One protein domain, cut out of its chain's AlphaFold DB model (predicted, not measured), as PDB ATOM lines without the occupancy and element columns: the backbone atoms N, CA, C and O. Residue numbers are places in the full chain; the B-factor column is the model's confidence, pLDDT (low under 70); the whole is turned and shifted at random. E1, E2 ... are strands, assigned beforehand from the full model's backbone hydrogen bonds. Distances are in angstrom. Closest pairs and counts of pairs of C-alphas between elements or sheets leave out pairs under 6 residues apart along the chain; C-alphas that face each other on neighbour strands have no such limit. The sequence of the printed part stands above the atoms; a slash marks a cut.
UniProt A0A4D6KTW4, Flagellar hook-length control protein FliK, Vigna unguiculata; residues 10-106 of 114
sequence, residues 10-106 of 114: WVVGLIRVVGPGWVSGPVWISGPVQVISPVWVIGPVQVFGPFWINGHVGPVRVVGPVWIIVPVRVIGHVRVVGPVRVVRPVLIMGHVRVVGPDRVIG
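Overview. This is residues 10 to 106 of the 114 residues of the protein "Flagellar hook-length control protein FliK" of Vigna unguiculata (UniProt A0A4D6KTW4). The chain is wound in stacked turns, a three-sided solenoid whose walls are rows of parallel strands. One wall is the flat row E1, E4, E7, E9, E11 and E14; a second holds E2, E5, the first part of E8, the first part of E10, and E12; the third holds E3, E6, the last parts of E8 and E10, and E13. E8 and E10 bend round the corner between the second and third walls and join them into one branched sheet. The printed part has 97 residues with fourteen named strands, E1 to E14 in order, and no named helix; its class is all strand. It is compact, with a radius of gyration of the C-alphas of 11.9 A, and spans 31 by 28 by 22 A.

Along the chain. The branched sheet holds E8, residues 51 to 63 and 17.2 A long, E10, residues 72 to 81 and 17.1 A long, E5, residues 33 to 35, E6, residues 39 to 42, E2, residues 15 to 17, E3, residues 21 to 24, E12, residues 90 to 93, and E13, residues 96 to 99. C-alpha 51 is at (124.358, 164.747, 109.305). The other sheet runs E1, residues 10 to 12, E4, residues 27 to 30, E7, residues 45 to 47, E9, residues 66 to 68, E11, residues 84 to 86, and E14, residues 102 to 104. E1 begins at C-alpha 10 (110.060, 161.191, 113.969), and E14 ends at C-alpha 104 (131.875, 151.830, 108.550).

Arrangement. E8 bends by 130 degrees at residue 57, and E10 bends by 116 degrees at residue 75. They are parallel neighbours, with N 53 and O 73 2.8 A apart, within hydrogen-bond range. On one side of E8 are E5, with N 52 and O 33 at 2.8 A, and E6, with N 61 and O 39 at 2.8 A; E10 is on the other side. Beside E10, E12 and E13 are on the side away from E8, with N 91 and O 72 at 2.8 A and N 97 and O 78 at 2.8 A. The edge strands E2 and E3 pair in parallel with E5 and E6, with N 34 and O 15 at 2.8 A and N 40 and O 21 at 2.9 A. This sheet is twisted. In the other sheet, E1 and E14 are the edge strands; E4 and E7 are parallel at 2 degrees, with N 29 and O 46 at 2.9 A. The two sheets form a sandwich, two sheets face to face: the facing parts are 9.1 A centre to centre, and their strands stand at 49 degrees.

Size, cuts and confidence. The C-alphas farthest apart, those of Gly 19 and Ile 105, are 31.5 A apart. The printed part has no cut, and the links between named strands are tight. The mean pLDDT of the printed part is 74.8; residues 10 to 21, 23, 36 to 37 and 55 to 58 are under 70.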
ATOM      1  N   TRP A  10     110.068 161.155 115.426       58.56
ATOM      2  CA  TRP A  10     110.060 161.191 113.969       58.56
ATOM      3  C   TRP A  10     110.200 162.629 113.516       58.56
ATOM      4  O   TRP A  10     109.312 163.448 113.746       58.56
ATOM      5  N   VAL A  11     111.308 162.935 112.852       60.53
ATOM      6  CA  VAL A  11     111.505 164.259 112.276       60.53
ATOM      7  C   VAL A  11     111.814 164.134 110.798       60.53
ATOM      8  O   VAL A  11     112.768 163.472 110.386       60.53
ATOM      9  N   VAL A  12     110.978 164.792 110.004       55.59
ATOM     10  CA  VAL A  12     111.111 164.899 108.555       55.59
ATOM     11  C   VAL A  12     111.390 166.368 108.244       55.59
ATOM     12  O   VAL A  12     110.510 167.206 108.413       55.59
ATOM     13  N   GLY A  13     112.622 166.699 107.855       58.19
ATOM     14  CA  GLY A  13     113.030 168.073 107.536       58.19
ATOM     15  C   GLY A  13     114.399 168.481 108.083       58.19
ATOM     16  O   GLY A  13     115.163 167.660 108.589       58.19
ATOM     17  N   LEU A  14     114.723 169.772 107.947       59.34
ATOM     18  CA  LEU A  14     115.970 170.348 108.451       59.34
ATOM     19  C   LEU A  14     115.884 170.547 109.969       59.34
ATOM     20  O   LEU A  14     115.081 171.346 110.448       59.34
ATOM     21  N   ILE A  15     116.726 169.839 110.723       64.56
ATOM     22  CA  ILE A  15     116.765 169.930 112.188       64.56
ATOM     23  C   ILE A  15     117.963 170.756 112.605       64.56
ATOM     24  O   ILE A  15     119.105 170.392 112.320       64.56
ATOM     25  N   ARG A  16     117.706 171.828 113.352       59.88
ATOM     26  CA  ARG A  16     118.751 172.610 114.004       59.88
ATOM     27  C   ARG A  16     118.562 172.553 115.512       59.88
ATOM     28  O   ARG A  16     117.655 173.184 116.046       59.88
ATOM     29  N   VAL A  17     119.418 171.796 116.195       61.47
ATOM     30  CA  VAL A  17     119.420 171.744 117.664       61.47
ATOM     31  C   VAL A  17     120.377 172.814 118.181       61.47
ATOM     32  O   VAL A  17     121.594 172.711 117.998       61.47
ATOM     33  N   VAL A  18     119.813 173.855 118.801       56.50
ATOM     34  CA  VAL A  18     120.550 174.947 119.451       56.50
ATOM     35  C   VAL A  18     120.218 174.924 120.943       56.50
ATOM     36  O   VAL A  18     119.084 175.189 121.335       56.50
ATOM     37  N   GLY A  19     121.206 174.588 121.771       54.06
ATOM     38  CA  GLY A  19     121.079 174.452 123.223       54.06
ATOM     39  C   GLY A  19     121.291 173.021 123.739       54.06
ATOM     40  O   GLY A  19     121.308 172.071 122.953       54.06
ATOM     41  N   PRO A  20     121.488 172.856 125.062       62.94
ATOM     42  CA  PRO A  20     121.632 171.545 125.678       62.94
ATOM     43  C   PRO A  20     120.341 170.741 125.511       62.94
ATOM     44  O   PRO A  20     119.277 171.161 125.974       62.94
ATOM     45  N   GLY A  21     120.443 169.603 124.829       68.00
ATOM     46  CA  GLY A  21     119.316 168.728 124.514       68.00
ATOM     47  C   GLY A  21     119.489 167.343 125.125       68.00
ATOM     48  O   GLY A  21     120.566 166.754 125.024       68.00
ATOM     49  N   TRP A  22     118.421 166.827 125.728       70.94
ATOM     50  CA  TRP A  22     118.320 165.441 126.178       70.94
ATOM     51  C   TRP A  22     117.208 164.766 125.389       70.94
ATOM     52  O   TRP A  22     116.080 165.249 125.382       70.94
ATOM     53  N   VAL A  23     117.537 163.666 124.717       68.88
ATOM     54  CA  VAL A  23     116.572 162.857 123.972       68.88
ATOM     55  C   VAL A  23     116.615 161.441 124.522       68.88
ATOM     56  O   VAL A  23     117.677 160.820 124.566       68.88
ATOM     57  N   SER A  24     115.459 160.946 124.954       72.44
ATOM     58  CA  SER A  24     115.281 159.573 125.417       72.44
ATOM     59  C   SER A  24     114.285 158.868 124.506       72.44
ATOM     60  O   SER A  24     113.148 159.317 124.360       72.44
ATOM     61  N   GLY A  25     114.720 157.775 123.887       73.31
ATOM     62  CA  GLY A  25     113.911 156.947 123.005       73.31
ATOM     63  C   GLY A  25     114.469 156.807 121.584       73.31
ATOM     64  O   GLY A  25     115.522 157.353 121.253       73.31
ATOM     65  N   PRO A  26     113.779 156.024 120.740       74.50
ATOM     66  CA  PRO A  26     114.092 155.890 119.321       74.50
ATOM     67  C   PRO A  26     113.978 157.225 118.578       74.50
ATOM     68  O   PRO A  26     112.964 157.920 118.677       74.50
ATOM     69  N   VAL A  27     115.013 157.546 117.801       76.81
ATOM     70  CA  VAL A  27     115.102 158.764 116.991       76.81
ATOM     71  C   VAL A  27     115.220 158.389 115.520       76.81
ATOM     72  O   VAL A  27     116.182 157.731 115.116       76.81
ATOM     73  N   TRP A  28     114.269 158.859 114.718       78.38
ATOM     74  CA  TRP A  28     114.269 158.725 113.267       78.38
ATOM     75  C   TRP A  28     114.328 160.093 112.619       78.38
ATOM     76  O   TRP A  28     113.424 160.914 112.774       78.38
ATOM     77  N   ILE A  29     115.398 160.327 111.866       73.69
ATOM     78  CA  ILE A  29     115.602 161.593 111.179       73.69
ATOM     79  C   ILE A  29     115.701 161.360 109.680       73.69
ATOM     80  O   ILE A  29     116.612 160.684 109.196       73.69
ATOM     81  N   SER A  30     114.780 161.976 108.946       74.25
ATOM     82  CA  SER A  30     114.800 162.071 107.493       74.25
ATOM     83  C   SER A  30     115.036 163.528 107.098       74.25
ATOM     84  O   SER A  30     114.121 164.348 107.132       74.25
ATOM     85  N   GLY A  31     116.284 163.875 106.783       71.75
ATOM     86  CA  GLY A  31     116.656 165.231 106.375       71.75
ATOM     87  C   GLY A  31     118.029 165.686 106.878       71.75
ATOM     88  O   GLY A  31     118.702 164.951 107.605       71.75
ATOM     89  N   PRO A  32     118.482 166.878 106.451       73.75
ATOM     90  CA  PRO A  32     119.709 167.491 106.943       73.75
ATOM     91  C   PRO A  32     119.624 167.801 108.443       73.75
ATOM     92  O   PRO A  32     118.674 168.434 108.904       73.75
ATOM     93  N   VAL A  33     120.645 167.410 109.201       72.38
ATOM     94  CA  VAL A  33     120.732 167.672 110.645       72.38
ATOM     95  C   VAL A  33     121.954 168.508 110.942       72.38
ATOM     96  O   VAL A  33     123.054 168.161 110.517       72.38
ATOM     97  N   GLN A  34     121.767 169.567 111.725       76.06
ATOM     98  CA  GLN A  34     122.852 170.374 112.254       76.06
ATOM     99  C   GLN A  34     122.770 170.462 113.782       76.06
ATOM    100  O   GLN A  34     121.815 171.005 114.343       76.06
ATOM    101  N   VAL A  35     123.802 169.957 114.460       71.31
ATOM    102  CA  VAL A  35     123.941 170.018 115.924       71.31
ATOM    103  C   VAL A  35     125.053 171.000 116.285       71.31
ATOM    104  O   VAL A  35     126.183 170.807 115.846       71.31
ATOM    105  N   ILE A  36     124.750 172.046 117.064       69.62
ATOM    106  CA  ILE A  36     125.706 173.129 117.411       69.62
ATOM    107  C   ILE A  36     125.949 173.210 118.937       69.62
ATOM    108  O   ILE A  36     126.487 174.174 119.471       69.62
ATOM    109  N   SER A  37     125.493 172.225 119.708       68.69
ATOM    110  CA  SER A  37     125.445 172.298 121.175       68.69
ATOM    111  C   SER A  37     125.649 170.921 121.809       68.69
ATOM    112  O   SER A  37     125.560 169.919 121.094       68.69
ATOM    113  N   PRO A  38     125.926 170.836 123.126       73.69
ATOM    114  CA  PRO A  38     126.001 169.550 123.801       73.69
ATOM    115  C   PRO A  38     124.656 168.827 123.700       73.69
ATOM    116  O   PRO A  38     123.622 169.359 124.104       73.69
ATOM    117  N   VAL A  39     124.669 167.610 123.168       74.94
ATOM    118  CA  VAL A  39     123.467 166.784 123.017       74.94
ATOM    119  C   VAL A  39     123.719 165.429 123.643       74.94
ATOM    120  O   VAL A  39     124.765 164.817 123.409       74.94
ATOM    121  N   TRP A  40     122.738 164.964 124.408       77.62
ATOM    122  CA  TRP A  40     122.698 163.616 124.935       77.62
ATOM    123  C   TRP A  40     121.520 162.844 124.344       77.62
ATOM    124  O   TRP A  40     120.370 163.249 124.503       77.62
ATOM    125  N   VAL A  41     121.802 161.721 123.685       75.19
ATOM    126  CA  VAL A  41     120.774 160.825 123.139       75.19
ATOM    127  C   VAL A  41     120.901 159.450 123.779       75.19
ATOM    128  O   VAL A  41     121.983 158.867 123.769       75.19
ATOM    129  N   ILE A  42     119.802 158.930 124.324       78.19
ATOM    130  CA  ILE A  42     119.692 157.561 124.841       78.19
ATOM    131  C   ILE A  42     118.648 156.832 124.009       78.19
ATOM    132  O   ILE A  42     117.468 157.162 124.077       78.19
ATOM    133  N   GLY A  43     119.071 155.827 123.250       79.69
ATOM    134  CA  GLY A  43     118.191 155.015 122.420       79.69
ATOM    135  C   GLY A  43     118.752 154.751 121.023       79.69
ATOM    136  O   GLY A  43     119.845 155.209 120.682       79.69
ATOM    137  N   PRO A  44     118.027 153.969 120.206       80.19
ATOM    138  CA  PRO A  44     118.405 153.725 118.824       80.19
ATOM    139  C   PRO A  44     118.252 155.005 117.992       80.19
ATOM    140  O   PRO A  44     117.210 155.657 118.029       80.19
ATOM    141  N   VAL A  45     119.277 155.346 117.212       80.88
ATOM    142  CA  VAL A  45     119.279 156.518 116.328       80.88
ATOM    143  C   VAL A  45     119.423 156.061 114.888       80.88
ATOM    144  O   VAL A  45     120.365 155.342 114.552       80.88
ATOM    145  N   GLN A  46     118.517 156.504 114.024       83.38
ATOM    146  CA  GLN A  46     118.580 156.262 112.589       83.38
ATOM    147  C   GLN A  46     118.504 157.584 111.827       83.38
ATOM    148  O   GLN A  46     117.557 158.356 111.989       83.38
ATOM    149  N   VAL A  47     119.501 157.834 110.978       78.75
ATOM    150  CA  VAL A  47     119.605 159.070 110.198       78.75
ATOM    151  C   VAL A  47     119.704 158.755 108.708       78.75
ATOM    152  O   VAL A  47     120.636 158.088 108.249       78.75
ATOM    153  N   PHE A  48     118.743 159.287 107.956       77.94
ATOM    154  CA  PHE A  48     118.583 159.113 106.511       77.94
ATOM    155  C   PHE A  48     118.855 160.402 105.708       77.94
ATOM    156  O   PHE A  48     118.560 160.459 104.517       77.94
ATOM    157  N   GLY A  49     119.469 161.428 106.308       75.00
ATOM    158  CA  GLY A  49     119.884 162.658 105.618       75.00
ATOM    159  C   GLY A  49     121.230 163.215 106.109       75.00
ATOM    160  O   GLY A  49     121.736 162.782 107.141       75.00
ATOM    161  N   PRO A  50     121.862 164.137 105.362       75.81
ATOM    162  CA  PRO A  50     123.211 164.611 105.668       75.81
ATOM    163  C   PRO A  50     123.319 165.104 107.116       75.81
ATOM    164  O   PRO A  50     122.546 165.952 107.554       75.81
ATOM    165  N   PHE A  51     124.279 164.557 107.859       75.88
ATOM    166  CA  PHE A  51     124.358 164.747 109.305       75.88
ATOM    167  C   PHE A  51     125.620 165.509 109.686       75.88
ATOM    168  O   PHE A  51     126.736 165.038 109.443       75.88
ATOM    169  N   TRP A  52     125.438 166.716 110.218       75.81
ATOM    170  CA  TRP A  52     126.506 167.663 110.514       75.81
ATOM    171  C   TRP A  52     126.519 167.974 112.014       75.81
ATOM    172  O   TRP A  52     125.575 168.541 112.565       75.81
ATOM    173  N   ILE A  53     127.616 167.640 112.685       71.62
ATOM    174  CA  ILE A  53     127.887 168.077 114.056       71.62
ATOM    175  C   ILE A  53     128.928 169.184 113.990       71.62
ATOM    176  O   ILE A  53     130.019 168.967 113.473       71.62
ATOM    177  N   ASN A  54     128.604 170.349 114.542       72.06
ATOM    178  CA  ASN A  54     129.549 171.425 114.795       72.06
ATOM    179  C   ASN A  54     129.698 171.628 116.311       72.06
ATOM    180  O   ASN A  54     129.011 172.430 116.936       72.06
ATOM    181  N   GLY A  55     130.577 170.838 116.914       58.72
ATOM    182  CA  GLY A  55     130.828 170.724 118.348       58.72
ATOM    183  C   GLY A  55     131.738 171.806 118.923       58.72
ATOM    184  O   GLY A  55     132.483 171.525 119.855       58.72
ATOM    185  N   HIS A  56     131.679 173.037 118.407       57.50
ATOM    186  CA  HIS A  56     132.453 174.162 118.947       57.50
ATOM    187  C   HIS A  56     132.095 174.498 120.410       57.50
ATOM    188  O   HIS A  56     132.876 175.162 121.084       57.50
ATOM    189  N   VAL A  57     130.925 174.062 120.907       52.06
ATOM    190  CA  VAL A  57     130.367 174.503 122.205       52.06
ATOM    191  C   VAL A  57     129.968 173.339 123.134       52.06
ATOM    192  O   VAL A  57     129.415 173.561 124.208       52.06
ATOM    193  N   GLY A  58     130.253 172.074 122.796       60.22
ATOM    194  CA  GLY A  58     130.038 170.988 123.760       60.22
ATOM    195  C   GLY A  58     130.124 169.558 123.227       60.22
ATOM    196  O   GLY A  58     130.023 169.338 122.020       60.22
ATOM    197  N   PRO A  59     130.292 168.569 124.127       71.38
ATOM    198  CA  PRO A  59     130.388 167.166 123.751       71.38
ATOM    199  C   PRO A  59     129.033 166.622 123.280       71.38
ATOM    200  O   PRO A  59     128.028 166.762 123.979       71.38
ATOM    201  N   VAL A  60     129.018 165.930 122.141       74.44
ATOM    202  CA  VAL A  60     127.865 165.116 121.724       74.44
ATOM    203  C   VAL A  60     128.049 163.703 122.251       74.44
ATOM    204  O   VAL A  60     129.110 163.100 122.073       74.44
ATOM    205  N   ARG A  61     127.026 163.175 122.921       79.94
ATOM    206  CA  ARG A  61     127.044 161.839 123.504       79.94
ATOM    207  C   ARG A  61     125.809 161.057 123.079       79.94
ATOM    208  O   ARG A  61     124.685 161.478 123.327       79.94
ATOM    209  N   VAL A  62     126.028 159.914 122.438       77.44
ATOM    210  CA  VAL A  62     124.954 159.015 121.998       77.44
ATOM    211  C   VAL A  62     125.161 157.655 122.644       77.44
ATOM    212  O   VAL A  62     126.246 157.090 122.540       77.44
ATOM    213  N   VAL A  63     124.140 157.147 123.326       80.44
ATOM    214  CA  VAL A  63     124.127 155.830 123.964       80.44
ATOM    215  C   VAL A  63     123.044 154.983 123.313       80.44
ATOM    216  O   VAL A  63     121.857 155.250 123.484       80.44
ATOM    217  N   GLY A  64     123.454 153.954 122.579       82.69
ATOM    218  CA  GLY A  64     122.563 153.066 121.843       82.69
ATOM    219  C   GLY A  64     123.080 152.743 120.440       82.69
ATOM    220  O   GLY A  64     124.148 153.210 120.039       82.69
ATOM    221  N   PRO A  65     122.348 151.909 119.686       81.56
ATOM    222  CA  PRO A  65     122.702 151.599 118.311       81.56
ATOM    223  C   PRO A  65     122.463 152.810 117.402       81.56
ATOM    224  O   PRO A  65     121.366 153.363 117.357       81.56
ATOM    225  N   VAL A  66     123.485 153.189 116.642       82.81
ATOM    226  CA  VAL A  66     123.461 154.315 115.706       82.81
ATOM    227  C   VAL A  66     123.596 153.793 114.285       82.81
ATOM    228  O   VAL A  66     124.534 153.063 113.974       82.81
ATOM    229  N   TRP A  67     122.665 154.170 113.416       84.06
ATOM    230  CA  TRP A  67     122.662 153.814 112.002       84.06
ATOM    231  C   TRP A  67     122.591 155.071 111.146       84.06
ATOM    232  O   TRP A  67     121.640 155.848 111.234       84.06
ATOM    233  N   ILE A  68     123.597 155.259 110.297       81.12
ATOM    234  CA  ILE A  68     123.709 156.425 109.426       81.12
ATOM    235  C   ILE A  68     124.006 155.953 108.002       81.12
ATOM    236  O   ILE A  68     125.038 155.349 107.728       81.12
ATOM    237  N   ILE A  69     123.104 156.223 107.062       80.50
ATOM    238  CA  ILE A  69     123.222 155.727 105.672       80.50
ATOM    239  C   ILE A  69     123.673 156.858 104.729       80.50
ATOM    240  O   ILE A  69     123.485 156.827 103.521       80.50
ATOM    241  N   VAL A  70     124.277 157.904 105.286       80.44
ATOM    242  CA  VAL A  70     124.475 159.225 104.673       80.44
ATOM    243  C   VAL A  70     125.836 159.800 105.040       80.44
ATOM    244  O   VAL A  70     126.430 159.349 106.019       80.44
ATOM    245  N   PRO A  71     126.373 160.753 104.256       80.75
ATOM    246  CA  PRO A  71     127.643 161.373 104.585       80.75
ATOM    247  C   PRO A  71     127.563 162.072 105.943       80.75
ATOM    248  O   PRO A  71     126.641 162.854 106.197       80.75
ATOM    249  N   VAL A  72     128.546 161.792 106.791       79.94
ATOM    250  CA  VAL A  72     128.647 162.339 108.146       79.94
ATOM    251  C   VAL A  72     129.771 163.358 108.168       79.94
ATOM    252  O   VAL A  72     130.876 163.062 107.721       79.94
ATOM    253  N   ARG A  73     129.502 164.550 108.699       82.38
ATOM    254  CA  ARG A  73     130.535 165.536 109.027       82.38
ATOM    255  C   ARG A  73     130.491 165.820 110.516       82.38
ATOM    256  O   ARG A  73     129.479 166.286 111.028       82.38
ATOM    257  N   VAL A  74     131.585 165.542 111.203       78.38
ATOM    258  CA  VAL A  74     131.746 165.811 112.627       78.38
ATOM    259  C   VAL A  74     132.865 166.814 112.798       78.38
ATOM    260  O   VAL A  74     133.964 166.570 112.327       78.38
ATOM    261  N   ILE A  75     132.598 167.916 113.483       77.12
ATOM    262  CA  ILE A  75     133.599 168.881 113.929       77.12
ATOM    263  C   ILE A  75     133.513 168.918 115.459       77.12
ATOM    264  O   ILE A  75     132.419 169.093 115.990       77.12
ATOM    265  N   GLY A  76     134.616 168.726 116.180       75.81
ATOM    266  CA  GLY A  76     134.664 168.753 117.651       75.81
ATOM    267  C   GLY A  76     134.609 167.380 118.339       75.81
ATOM    268  O   GLY A  76     134.961 166.356 117.755       75.81
ATOM    269  N   HIS A  77     134.210 167.366 119.619       76.81
ATOM    270  CA  HIS A  77     134.228 166.167 120.467       76.81
ATOM    271  C   HIS A  77     132.920 165.370 120.394       76.81
ATOM    272  O   HIS A  77     131.872 165.831 120.855       76.81
ATOM    273  N   VAL A  78     132.992 164.125 119.916       77.12
ATOM    274  CA  VAL A  78     131.847 163.200 119.900       77.12
ATOM    275  C   VAL A  78     132.200 161.903 120.604       77.12
ATOM    276  O   VAL A  78     133.255 161.315 120.376       77.12
ATOM    277  N   ARG A  79     131.294 161.429 121.458       82.69
ATOM    278  CA  ARG A  79     131.370 160.102 122.060       82.69
ATOM    279  C   ARG A  79     130.118 159.304 121.718       82.69
ATOM    280  O   ARG A  79     129.011 159.720 122.037       82.69
ATOM    281  N   VAL A  80     130.294 158.132 121.132       80.25
ATOM    282  CA  VAL A  80     129.203 157.185 120.885       80.25
ATOM    283  C   VAL A  80     129.474 155.919 121.682       80.25
ATOM    284  O   VAL A  80     130.591 155.412 121.673       80.25
ATOM    285  N   VAL A  81     128.476 155.435 122.411       81.12
ATOM    286  CA  VAL A  81     128.538 154.205 123.201       81.12
ATOM    287  C   VAL A  81     127.460 153.264 122.684       81.12
ATOM    288  O   VAL A  81     126.272 153.529 122.848       81.12
ATOM    289  N   GLY A  82     127.874 152.173 122.053       82.31
ATOM    290  CA  GLY A  82     126.985 151.207 121.422       82.31
ATOM    291  C   GLY A  82     127.393 150.869 119.987       82.31
ATOM    292  O   GLY A  82     128.424 151.337 119.502       82.31
ATOM    293  N   PRO A  83     126.597 150.028 119.306       82.94
ATOM    294  CA  PRO A  83     126.856 149.643 117.927       82.94
ATOM    295  C   PRO A  83     126.746 150.848 116.994       82.94
ATOM    296  O   PRO A  83     125.715 151.517 116.992       82.94
ATOM    297  N   VAL A  84     127.744 151.094 116.151       83.25
ATOM    298  CA  VAL A  84     127.684 152.161 115.140       83.25
ATOM    299  C   VAL A  84     127.772 151.552 113.754       83.25
ATOM    300  O   VAL A  84     128.702 150.814 113.454       83.25
ATOM    301  N   ARG A  85     126.810 151.863 112.887       85.12
ATOM    302  CA  ARG A  85     126.839 151.487 111.473       85.12
ATOM    303  C   ARG A  85     126.757 152.727 110.606       85.12
ATOM    304  O   ARG A  85     125.764 153.449 110.664       85.12
ATOM    305  N   VAL A  86     127.776 152.940 109.781       82.06
ATOM    306  CA  VAL A  86     127.785 154.017 108.790       82.06
ATOM    307  C   VAL A  86     128.003 153.432 107.402       82.06
ATOM    308  O   VAL A  86     128.904 152.627 107.226       82.06
ATOM    309  N   VAL A  87     127.175 153.792 106.420       82.06
ATOM    310  CA  VAL A  87     127.218 153.209 105.054       82.06
ATOM    311  C   VAL A  87     127.776 154.186 104.009       82.06
ATOM    312  O   VAL A  87     127.865 153.882 102.823       82.06
ATOM    313  N   ARG A  88     128.146 155.398 104.424       83.31
ATOM    314  CA  ARG A  88     128.619 156.469 103.538       83.31
ATOM    315  C   ARG A  88     129.833 157.187 104.132       83.31
ATOM    316  O   ARG A  88     130.176 156.926 105.282       83.31
ATOM    317  N   PRO A  89     130.511 158.057 103.355       82.12
ATOM    318  CA  PRO A  89     131.728 158.720 103.803       82.12
ATOM    319  C   PRO A  89     131.571 159.431 105.146       82.12
ATOM    320  O   PRO A  89     130.586 160.140 105.368       82.12
ATOM    321  N   VAL A  90     132.573 159.284 106.007       80.94
ATOM    322  CA  VAL A  90     132.643 159.962 107.303       80.94
ATOM    323  C   VAL A  90     133.808 160.939 107.271       80.94
ATOM    324  O   VAL A  90     134.930 160.551 106.970       80.94
ATOM    325  N   LEU A  91     133.542 162.203 107.579       82.56
ATOM    326  CA  LEU A  91     134.547 163.242 107.766       82.56
ATOM    327  C   LEU A  91     134.533 163.674 109.229       82.56
ATOM    328  O   LEU A  91     133.498 164.097 109.743       82.56
ATOM    329  N   ILE A  92     135.682 163.584 109.882       78.69
ATOM    330  CA  ILE A  92     135.878 163.922 111.286       78.69
ATOM    331  C   ILE A  92     136.957 164.999 111.364       78.69
ATOM    332  O   ILE A  92     138.081 164.775 110.932       78.69
ATOM    333  N   MET A  93     136.618 166.149 111.936       77.31
ATOM    334  CA  MET A  93     137.540 167.214 112.311       77.31
ATOM    335  C   MET A  93     137.546 167.374 113.832       77.31
ATOM    336  O   MET A  93     136.739 168.115 114.394       77.31
ATOM    337  N   GLY A  94     138.414 166.636 114.521       75.12
ATOM    338  CA  GLY A  94     138.488 166.625 115.982       75.12
ATOM    339  C   GLY A  94     138.437 165.220 116.576       75.12
ATOM    340  O   GLY A  94     138.736 164.231 115.917       75.12
ATOM    341  N   HIS A  95     138.074 165.133 117.855       75.88
ATOM    342  CA  HIS A  95     138.149 163.885 118.611       75.88
ATOM    343  C   HIS A  95     136.827 163.116 118.580       75.88
ATOM    344  O   HIS A  95     135.821 163.544 119.155       75.88
ATOM    345  N   VAL A  96     136.853 161.915 118.008       76.31
ATOM    346  CA  VAL A  96     135.726 160.978 118.042       76.31
ATOM    347  C   VAL A  96     136.110 159.750 118.849       76.31
ATOM    348  O   VAL A  96     137.134 159.121 118.606       76.31
ATOM    349  N   ARG A  97     135.274 159.395 119.826       81.50
ATOM    350  CA  ARG A  97     135.405 158.160 120.599       81.50
ATOM    351  C   ARG A  97     134.166 157.299 120.396       81.50
ATOM    352  O   ARG A  97     133.095 157.649 120.883       81.50
ATOM    353  N   VAL A  98     134.322 156.156 119.742       78.31
ATOM    354  CA  VAL A  98     133.281 155.126 119.661       78.31
ATOM    355  C   VAL A  98     133.646 153.996 120.621       78.31
ATOM    356  O   VAL A  98     134.786 153.545 120.642       78.31
ATOM    357  N   VAL A  99     132.706 153.590 121.473       78.25
ATOM    358  CA  VAL A  99     132.862 152.480 122.420       78.25
ATOM    359  C   VAL A  99     131.783 151.455 122.114       78.25
ATOM    360  O   VAL A  99     130.620 151.651 122.460       78.25
ATOM    361  N   GLY A 100     132.167 150.372 121.448       80.19
ATOM    362  CA  GLY A 100     131.259 149.330 120.981       80.19
ATOM    363  C   GLY A 100     131.630 148.861 119.574       80.19
ATOM    364  O   GLY A 100     132.600 149.359 119.009       80.19
ATOM    365  N   PRO A 101     130.881 147.902 119.011       79.75
ATOM    366  CA  PRO A 101     131.137 147.411 117.665       79.75
ATOM    367  C   PRO A 101     130.810 148.489 116.627       79.75
ATOM    368  O   PRO A 101     129.652 148.878 116.464       79.75
ATOM    369  N   ASP A 102     131.819 148.949 115.898       80.62
ATOM    370  CA  ASP A 102     131.669 149.871 114.783       80.62
ATOM    371  C   ASP A 102     131.787 149.151 113.431       80.62
ATOM    372  O   ASP A 102     132.539 148.196 113.245       80.62
ATOM    373  N   ARG A 103     130.971 149.583 112.470       83.38
ATOM    374  CA  ARG A 103     131.014 149.130 111.082       83.38
ATOM    375  C   ARG A 103     130.820 150.326 110.172       83.38
ATOM    376  O   ARG A 103     129.696 150.789 109.977       83.38
ATOM    377  N   VAL A 104     131.911 150.796 109.584       77.81
ATOM    378  CA  VAL A 104     131.875 151.830 108.550       77.81
ATOM    379  C   VAL A 104     132.100 151.177 107.192       77.81
ATOM    380  O   VAL A 104     133.087 150.488 106.968       77.81
ATOM    381  N   ILE A 105     131.148 151.368 106.288       78.69
ATOM    382  CA  ILE A 105     131.220 150.978 104.886       78.69
ATOM    383  C   ILE A 105     131.353 152.285 104.113       78.69
ATOM    384  O   ILE A 105     130.380 153.003 103.922       78.69
ATOM    385  N   GLY A 106     132.578 152.635 103.734       79.50
ATOM    386  CA  GLY A 106     132.885 153.889 103.052       79.50
ATOM    387  C   GLY A 106     134.181 154.519 103.560       79.50
ATOM    388  O   GLY A 106     134.743 154.063 104.555       79.50
TER     389      GLY A 106